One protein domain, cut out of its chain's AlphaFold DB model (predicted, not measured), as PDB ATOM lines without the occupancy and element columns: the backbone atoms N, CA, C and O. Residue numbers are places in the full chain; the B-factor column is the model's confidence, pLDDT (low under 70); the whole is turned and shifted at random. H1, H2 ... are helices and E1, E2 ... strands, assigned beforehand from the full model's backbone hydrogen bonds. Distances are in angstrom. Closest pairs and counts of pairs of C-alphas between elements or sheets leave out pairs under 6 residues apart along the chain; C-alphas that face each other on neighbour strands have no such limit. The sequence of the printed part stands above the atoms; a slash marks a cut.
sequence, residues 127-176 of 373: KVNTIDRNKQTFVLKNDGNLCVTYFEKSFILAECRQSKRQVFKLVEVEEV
ATOM      1  N   LYS A 127       1.703  17.974 -16.792       85.44
ATOM      2  CA  LYS A 127       1.507  19.348 -16.330       85.44
ATOM      3  C   LYS A 127       2.278  19.579 -15.031       85.44
ATOM      4  O   LYS A 127       2.396  18.713 -14.161       85.44
ATOM      5  N   VAL A 128       2.806  20.788 -14.874       85.94
ATOM      6  CA  VAL A 128       3.394  21.232 -13.605       85.94
ATOM      7  C   VAL A 128       2.242  21.610 -12.679       85.94
ATOM      8  O   VAL A 128       1.534  22.574 -12.952       85.94
ATOM      9  N   ASN A 129       2.021  20.845 -11.609       79.56
ATOM     10  CA  ASN A 129       0.827  21.037 -10.779       79.56
ATOM     11  C   ASN A 129       1.055  22.018  -9.625       79.56
ATOM     12  O   ASN A 129       0.223  22.872  -9.344       79.56
ATOM     13  N   THR A 130       2.176  21.876  -8.922       80.12
ATOM     14  CA  THR A 130       2.474  22.657  -7.715       80.12
ATOM     15  C   THR A 130       3.917  23.113  -7.754       80.12
ATOM     16  O   THR A 130       4.815  22.271  -7.825       80.12
ATOM     17  N   ILE A 131       4.124  24.428  -7.693       84.19
ATOM     18  CA  ILE A 131       5.436  25.059  -7.539       84.19
ATOM     19  C   ILE A 131       5.464  25.687  -6.147       84.19
ATOM     20  O   ILE A 131       4.776  26.676  -5.894       84.19
ATOM     21  N   ASP A 132       6.254  25.109  -5.247       85.38
ATOM     22  CA  ASP A 132       6.591  25.741  -3.975       85.38
ATOM     23  C   ASP A 132       7.710  26.756  -4.234       85.38
ATOM     24  O   ASP A 132       8.878  26.396  -4.419       85.38
ATOM     25  N   ARG A 133       7.331  28.038  -4.291       80.88
ATOM     26  CA  ARG A 133       8.253  29.147  -4.576       80.88
ATOM     27  C   ARG A 133       9.302  29.337  -3.483       80.88
ATOM     28  O   ARG A 133      10.407  29.757  -3.804       80.88
ATOM     29  N   ASN A 134       8.994  28.994  -2.232       80.88
ATOM     30  CA  ASN A 134       9.914  29.204  -1.112       80.88
ATOM     31  C   ASN A 134      11.078  28.215  -1.163       80.88
ATOM     32  O   ASN A 134      12.210  28.560  -0.842       80.88
ATOM     33  N   LYS A 135      10.799  26.980  -1.590       86.81
ATOM     34  CA  LYS A 135      11.801  25.910  -1.678       86.81
ATOM     35  C   LYS A 135      12.378  25.732  -3.080       86.81
ATOM     36  O   LYS A 135      13.261  24.897  -3.260       86.81
ATOM     37  N   GLN A 136      11.880  26.488  -4.063       93.44
ATOM     38  CA  GLN A 136      12.180  26.302  -5.486       93.44
ATOM     39  C   GLN A 136      11.955  24.850  -5.936       93.44
ATOM     40  O   GLN A 136      12.702  24.308  -6.750       93.44
ATOM     41  N   THR A 137      10.932  24.191  -5.388       94.31
ATOM     42  CA  THR A 137      10.619  22.796  -5.707       94.31
ATOM     43  C   THR A 137       9.278  22.663  -6.404       94.31
ATOM     44  O   THR A 137       8.355  23.429  -6.137       94.31
ATOM     45  N   PHE A 138       9.136  21.659  -7.263       94.69
ATOM     46  CA  PHE A 138       7.896  21.373  -7.971       94.69
ATOM     47  C   PHE A 138       7.645  19.873  -8.120       94.69
ATOM     48  O   PHE A 138       8.549  19.048  -7.985       94.69
ATOM     49  N   VAL A 139       6.391  19.528  -8.411       94.69
ATOM     50  CA  VAL A 139       5.958  18.158  -8.709       94.69
ATOM     51  C   VAL A 139       5.317  18.132 -10.093       94.69
ATOM     52  O   VAL A 139       4.449  18.955 -10.404       94.69
ATOM     53  N   LEU A 140       5.742  17.175 -10.916       95.38
ATOM     54  CA  LEU A 140       5.197  16.929 -12.249       95.38
ATOM     55  C   LEU A 140       4.078  15.896 -12.161       95.38
ATOM     56  O   LEU A 140       4.334  14.770 -11.729       95.38
ATOM     57  N   LYS A 141       2.863  16.274 -12.570       94.88
ATOM     58  CA  LYS A 141       1.685  15.400 -12.546       94.88
ATOM     59  C   LYS A 141       1.081  15.250 -13.934       94.88
ATOM     60  O   LYS A 141       1.021  16.203 -14.701       94.88
ATOM     61  N   ASN A 142       0.601  14.058 -14.235       93.19
ATOM     62  CA  ASN A 142      -0.286  13.813 -15.363       93.19
ATOM     63  C   ASN A 142      -1.753  13.972 -14.912       93.19
ATOM     64  O   ASN A 142      -2.054  13.825 -13.724       93.19
ATOM     65  N   ASP A 143      -2.662  14.192 -15.860       87.62
ATOM     66  CA  ASP A 143      -4.114  14.305 -15.655       87.62
ATOM     67  C   ASP A 143      -4.719  13.081 -14.926       87.62
ATOM     68  O   ASP A 143      -5.759  13.186 -14.284       87.62
ATOM     69  N   GLY A 144      -4.037  11.929 -14.942       89.50
ATOM     70  CA  GLY A 144      -4.414  10.711 -14.213       89.50
ATOM     71  C   GLY A 144      -3.914  10.596 -12.763       89.50
ATOM     72  O   GLY A 144      -3.784   9.474 -12.281       89.50
ATOM     73  N   ASN A 145      -3.564  11.694 -12.075       90.19
ATOM     74  CA  ASN A 145      -2.990  11.682 -10.709       90.19
ATOM     75  C   ASN A 145      -1.689  10.862 -10.555       90.19
ATOM     76  O   ASN A 145      -1.311  10.458  -9.452       90.19
ATOM     77  N   LEU A 146      -0.975  10.642 -11.659       95.38
ATOM     78  CA  LEU A 146       0.350  10.030 -11.655       95.38
ATOM     79  C   LEU A 146       1.416  11.120 -11.597       95.38
ATOM     80  O   LEU A 146       1.335  12.114 -12.315       95.38
ATOM     81  N   CYS A 147       2.426  10.915 -10.763       96.94
ATOM     82  CA  CYS A 147       3.569  11.792 -10.598       96.94
ATOM     83  C   CYS A 147       4.805  11.199 -11.274       96.94
ATOM     84  O   CYS A 147       5.077   9.996 -11.167       96.94
ATOM     85  N   VAL A 148       5.603  12.057 -11.911       96.50
ATOM     86  CA  VAL A 148       6.949  11.672 -12.349       96.50
ATOM     87  C   VAL A 148       7.779  11.371 -11.104       96.50
ATOM     88  O   VAL A 148       7.903  12.200 -10.204       96.50
ATOM     89  N   THR A 149       8.320  10.162 -11.033       97.50
ATOM     90  CA  THR A 149       9.084   9.647  -9.898       97.50
ATOM     91  C   THR A 149      10.455   9.209 -10.383       97.50
ATOM     92  O   THR A 149      10.556   8.433 -11.332       97.50
ATOM     93  N   TYR A 150      11.512   9.669  -9.720       97.00
ATOM     94  CA  TYR A 150      12.862   9.177  -9.971       97.00
ATOM     95  C   TYR A 150      13.098   7.870  -9.205       97.00
ATOM     96  O   TYR A 150      13.051   7.832  -7.971       97.00
ATOM     97  N   PHE A 151      13.335   6.784  -9.933       96.31
ATOM     98  CA  PHE A 151      13.546   5.450  -9.381       96.31
ATOM     99  C   PHE A 151      14.637   4.721 -10.166       96.31
ATOM    100  O   PHE A 151      14.591   4.675 -11.391       96.31
ATOM    101  N   GLU A 152      15.630   4.167  -9.463       94.88
ATOM    102  CA  GLU A 152      16.706   3.356 -10.061       94.88
ATOM    103  C   GLU A 152      17.338   3.978 -11.320       94.88
ATOM    104  O   GLU A 152      17.520   3.325 -12.341       94.88
ATOM    105  N   LYS A 153      17.689   5.271 -11.246       93.56
ATOM    106  CA  LYS A 153      18.290   6.037 -12.356       93.56
ATOM    107  C   LYS A 153      17.377   6.261 -13.566       93.56
ATOM    108  O   LYS A 153      17.854   6.659 -14.623       93.56
ATOM    109  N   SER A 154      16.076   6.058 -13.410       94.75
ATOM    110  CA  SER A 154      15.075   6.288 -14.448       94.75
ATOM    111  C   SER A 154      13.931   7.155 -13.928       94.75
ATOM    112  O   SER A 154      13.719   7.274 -12.718       94.75
ATOM    113  N   PHE A 155      13.198   7.782 -14.846       96.19
ATOM    114  CA  PHE A 155      11.950   8.471 -14.532       96.19
ATOM    115  C   PHE A 155      10.782   7.565 -14.900       96.19
ATOM    116  O   PHE A 155      10.663   7.129 -16.043       96.19
ATOM    117  N   ILE A 156       9.920   7.294 -13.928       96.00
ATOM    118  CA  ILE A 156       8.707   6.495 -14.103       96.00
ATOM    119  C   ILE A 156       7.483   7.317 -13.708       96.00
ATOM    120  O   ILE A 156       7.583   8.253 -12.915       96.00
ATOM    121  N   LEU A 157       6.313   6.955 -14.225       96.06
ATOM    122  CA  LEU A 157       5.046   7.459 -13.707       96.06
ATOM    123  C   LEU A 157       4.558   6.519 -12.606       96.06
ATOM    124  O   LEU A 157       4.363   5.330 -12.843       96.06
ATOM    125  N   ALA A 158       4.372   7.054 -11.405       96.75
ATOM    126  CA  ALA A 158       3.829   6.318 -10.270       96.75
ATOM    127  C   ALA A 158       2.742   7.146  -9.583       96.75
ATOM    128  O   ALA A 158       2.601   8.337  -9.840       96.75
ATOM    129  N   GLU A 159       1.971   6.523  -8.701       96.81
ATOM    130  CA  GLU A 159       0.983   7.223  -7.884       96.81
ATOM    131  C   GLU A 159       1.623   8.401  -7.129       96.81
ATOM    132  O   GLU A 159       2.712   8.273  -6.555       96.81
ATOM    133  N   CYS A 160       0.959   9.557  -7.139       95.75
ATOM    134  CA  CYS A 160       1.434  10.732  -6.420       95.75
ATOM    135  C   CYS A 160       1.457  10.489  -4.906       95.75
ATOM    136  O   CYS A 160       0.420  10.351  -4.263       95.75
ATOM    137  N   ARG A 161       2.654  10.497  -4.321       94.94
ATOM    138  CA  ARG A 161       2.916  10.391  -2.884       94.94
ATOM    139  C   ARG A 161       3.785  11.566  -2.456       94.94
ATOM    140  O   ARG A 161       4.552  12.101  -3.250       94.94
ATOM    141  N   GLN A 162       3.742  11.948  -1.181       91.00
ATOM    142  CA  GLN A 162       4.656  12.959  -0.624       91.00
ATOM    143  C   GLN A 162       6.077  12.386  -0.435       91.00
ATOM    144  O   GLN A 162       6.660  12.422   0.643       91.00
ATOM    145  N   SER A 163       6.631  11.787  -1.491       95.12
ATOM    146  CA  SER A 163       7.961  11.193  -1.504       95.12
ATOM    147  C   SER A 163       8.972  12.187  -2.054       95.12
ATOM    148  O   SER A 163       8.742  12.809  -3.089       95.12
ATOM    149  N   LYS A 164      10.155  12.251  -1.432       95.75
ATOM    150  CA  LYS A 164      11.299  13.030  -1.941       95.75
ATOM    151  C   LYS A 164      11.685  12.648  -3.377       95.75
ATOM    152  O   LYS A 164      12.265  13.456  -4.083       95.75
ATOM    153  N   ARG A 165      11.329  11.437  -3.829       96.75
ATOM    154  CA  ARG A 165      11.576  10.952  -5.200       96.75
ATOM    155  C   ARG A 165      10.664  11.579  -6.264       96.75
ATOM    156  O   ARG A 165      10.887  11.341  -7.446       96.75
ATOM    157  N   GLN A 166       9.637  12.325  -5.855       96.75
ATOM    158  CA  GLN A 166       8.663  12.988  -6.737       96.75
ATOM    159  C   GLN A 166       8.768  14.517  -6.703       96.75
ATOM    160  O   GLN A 166       8.040  15.206  -7.416       96.75
ATOM    161  N   VAL A 167       9.652  15.050  -5.856       95.75
ATOM    162  CA  VAL A 167       9.864  16.485  -5.683       95.75
ATOM    163  C   VAL A 167      11.145  16.867  -6.413       95.75
ATOM    164  O   VAL A 167      12.228  16.396  -6.070       95.75
ATOM    165  N   PHE A 168      11.017  17.725  -7.416       95.25
ATOM    166  CA  PHE A 168      12.126  18.212  -8.230       95.25
ATOM    167  C   PHE A 168      12.503  19.623  -7.801       95.25
ATOM    168  O   PHE A 168      11.633  20.406  -7.429       95.25
ATOM    169  N   LYS A 169      13.793  19.953  -7.849       95.31
ATOM    170  CA  LYS A 169      14.293  21.303  -7.574       95.31
ATOM    171  C   LYS A 169      14.509  22.039  -8.895       95.31
ATOM    172  O   LYS A 169      15.037  21.457  -9.840       95.31
ATOM    173  N   LEU A 170      14.110  23.303  -8.955       92.88
ATOM    174  CA  LEU A 170      14.525  24.219 -10.011       92.88
ATOM    175  C   LEU A 170      15.994  24.568  -9.781       92.88
ATOM    176  O   LEU A 170      16.387  24.948  -8.681       92.88
ATOM    177  N   VAL A 171      16.798  24.387 -10.817       92.62
ATOM    178  CA  VAL A 171      18.231  24.678 -10.806       92.62
ATOM    179  C   VAL A 171      18.468  25.735 -11.871       92.62
ATOM    180  O   VAL A 171      17.939  25.619 -12.980       92.62
ATOM    181  N   GLU A 172      19.218  26.780 -11.530       92.50
ATOM    182  CA  GLU A 172      19.563  27.827 -12.487       92.50
ATOM    183  C   GLU A 172      20.469  27.269 -13.586       92.50
ATOM    184  O   GLU A 172      21.293  26.383 -13.356       92.50
ATOM    185  N   VAL A 173      20.325  27.793 -14.805       91.00
ATOM    186  CA  VAL A 173      21.071  27.298 -15.973       91.00
ATOM    187  C   VAL A 173      22.580  27.398 -15.744       91.00
ATOM    188  O   VAL A 173      23.311  26.484 -16.113       91.00
ATOM    189  N   GLU A 174      23.050  28.459 -15.089       92.00
ATOM    190  CA  GLU A 174      24.467  28.637 -14.753       92.00
ATOM    191  C   GLU A 174      24.978  27.538 -13.816       92.00
ATOM    192  O   GLU A 174      26.048  26.978 -14.048       92.00
ATOM    193  N   GLU A 175      24.190  27.154 -12.807       91.12
ATOM    194  CA  GLU A 175      24.526  26.053 -11.904       91.12
ATOM    195  C   GLU A 175      24.585  24.715 -12.657       91.12
ATOM    196  O   GLU A 175      25.511  23.930 -12.452       91.12
ATOM    197  N   VAL A 176      23.652  24.470 -13.587       90.75
ATOM    198  CA  VAL A 176      23.691  23.279 -14.454       90.75
ATOM    199  C   VAL A 176      24.947  23.280 -15.329       90.75
ATOM    200  O   VAL A 176      25.634  22.264 -15.416       90.75
TER     201      VAL A 176
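Overview. This is residues 127 to 176 of the 373 residues of an uncharacterized protein of Vittaforma corneae (strain ATCC 50505) (UniProt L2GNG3). Two antiparallel strand hairpins, E1 with E2 and E3 with E4, spread from each other like a V, with E2 and E3 meeting near the tight link that joins them. After E4 a long stretch loops round, folds back to pair briefly with residues 137 to 138 of E2, and runs out as an arm to the short helix H1, far from both hairpins. The printed part has 50 residues, with four named strands followed by one named helix, and its class is mostly strand. It is only just compact, close to loose, with a radius of gyration of the C-alphas of 11.3 A and spans of 32 by 24 by 17 A.

Arrangement. E1, residues 127 to 132, and E2, residues 137 to 142, are antiparallel at 157 degrees and form a hairpin. N 127 and O 141 are within hydrogen-bond range at 2.8 A, as are N 132 and O 137 at 2.8 A. E3, residues 146 to 151, and E4, residues 154 to 159, form the other hairpin, antiparallel at 141 degrees, with N 147 and O 158 2.7 A apart. The closest C-alphas of E2 and E3 are those of Lys 141 and Cys 147, 4.5 A apart. E2 and E4 are near each other, while E1 is apart from E3 and E4. H1, residues 173 to 176, is apart from E1, E2 and E3; it is too short for any O i to N i+4 pair, and its one O i to N i+3 pair is within range.

Along the chain. E1 begins at C-alpha 127 (1.507, 19.348, -16.330) and is 14.8 A long. E2 measures 17.1 A, E3 14.2 A and E4 15.6 A. H1, 5.0 A long, ends at C-alpha 176 (23.691, 23.279, -14.454).

Size, cuts and confidence. The C-alphas of Gly 144 and Glu 174, the two farthest apart, are 34.0 A from each other. The printed part has no cut, and E4 to H1 is the long link, with 13 residues. Mean pLDDT of the printed part is 92.3, and no printed residue is under 70.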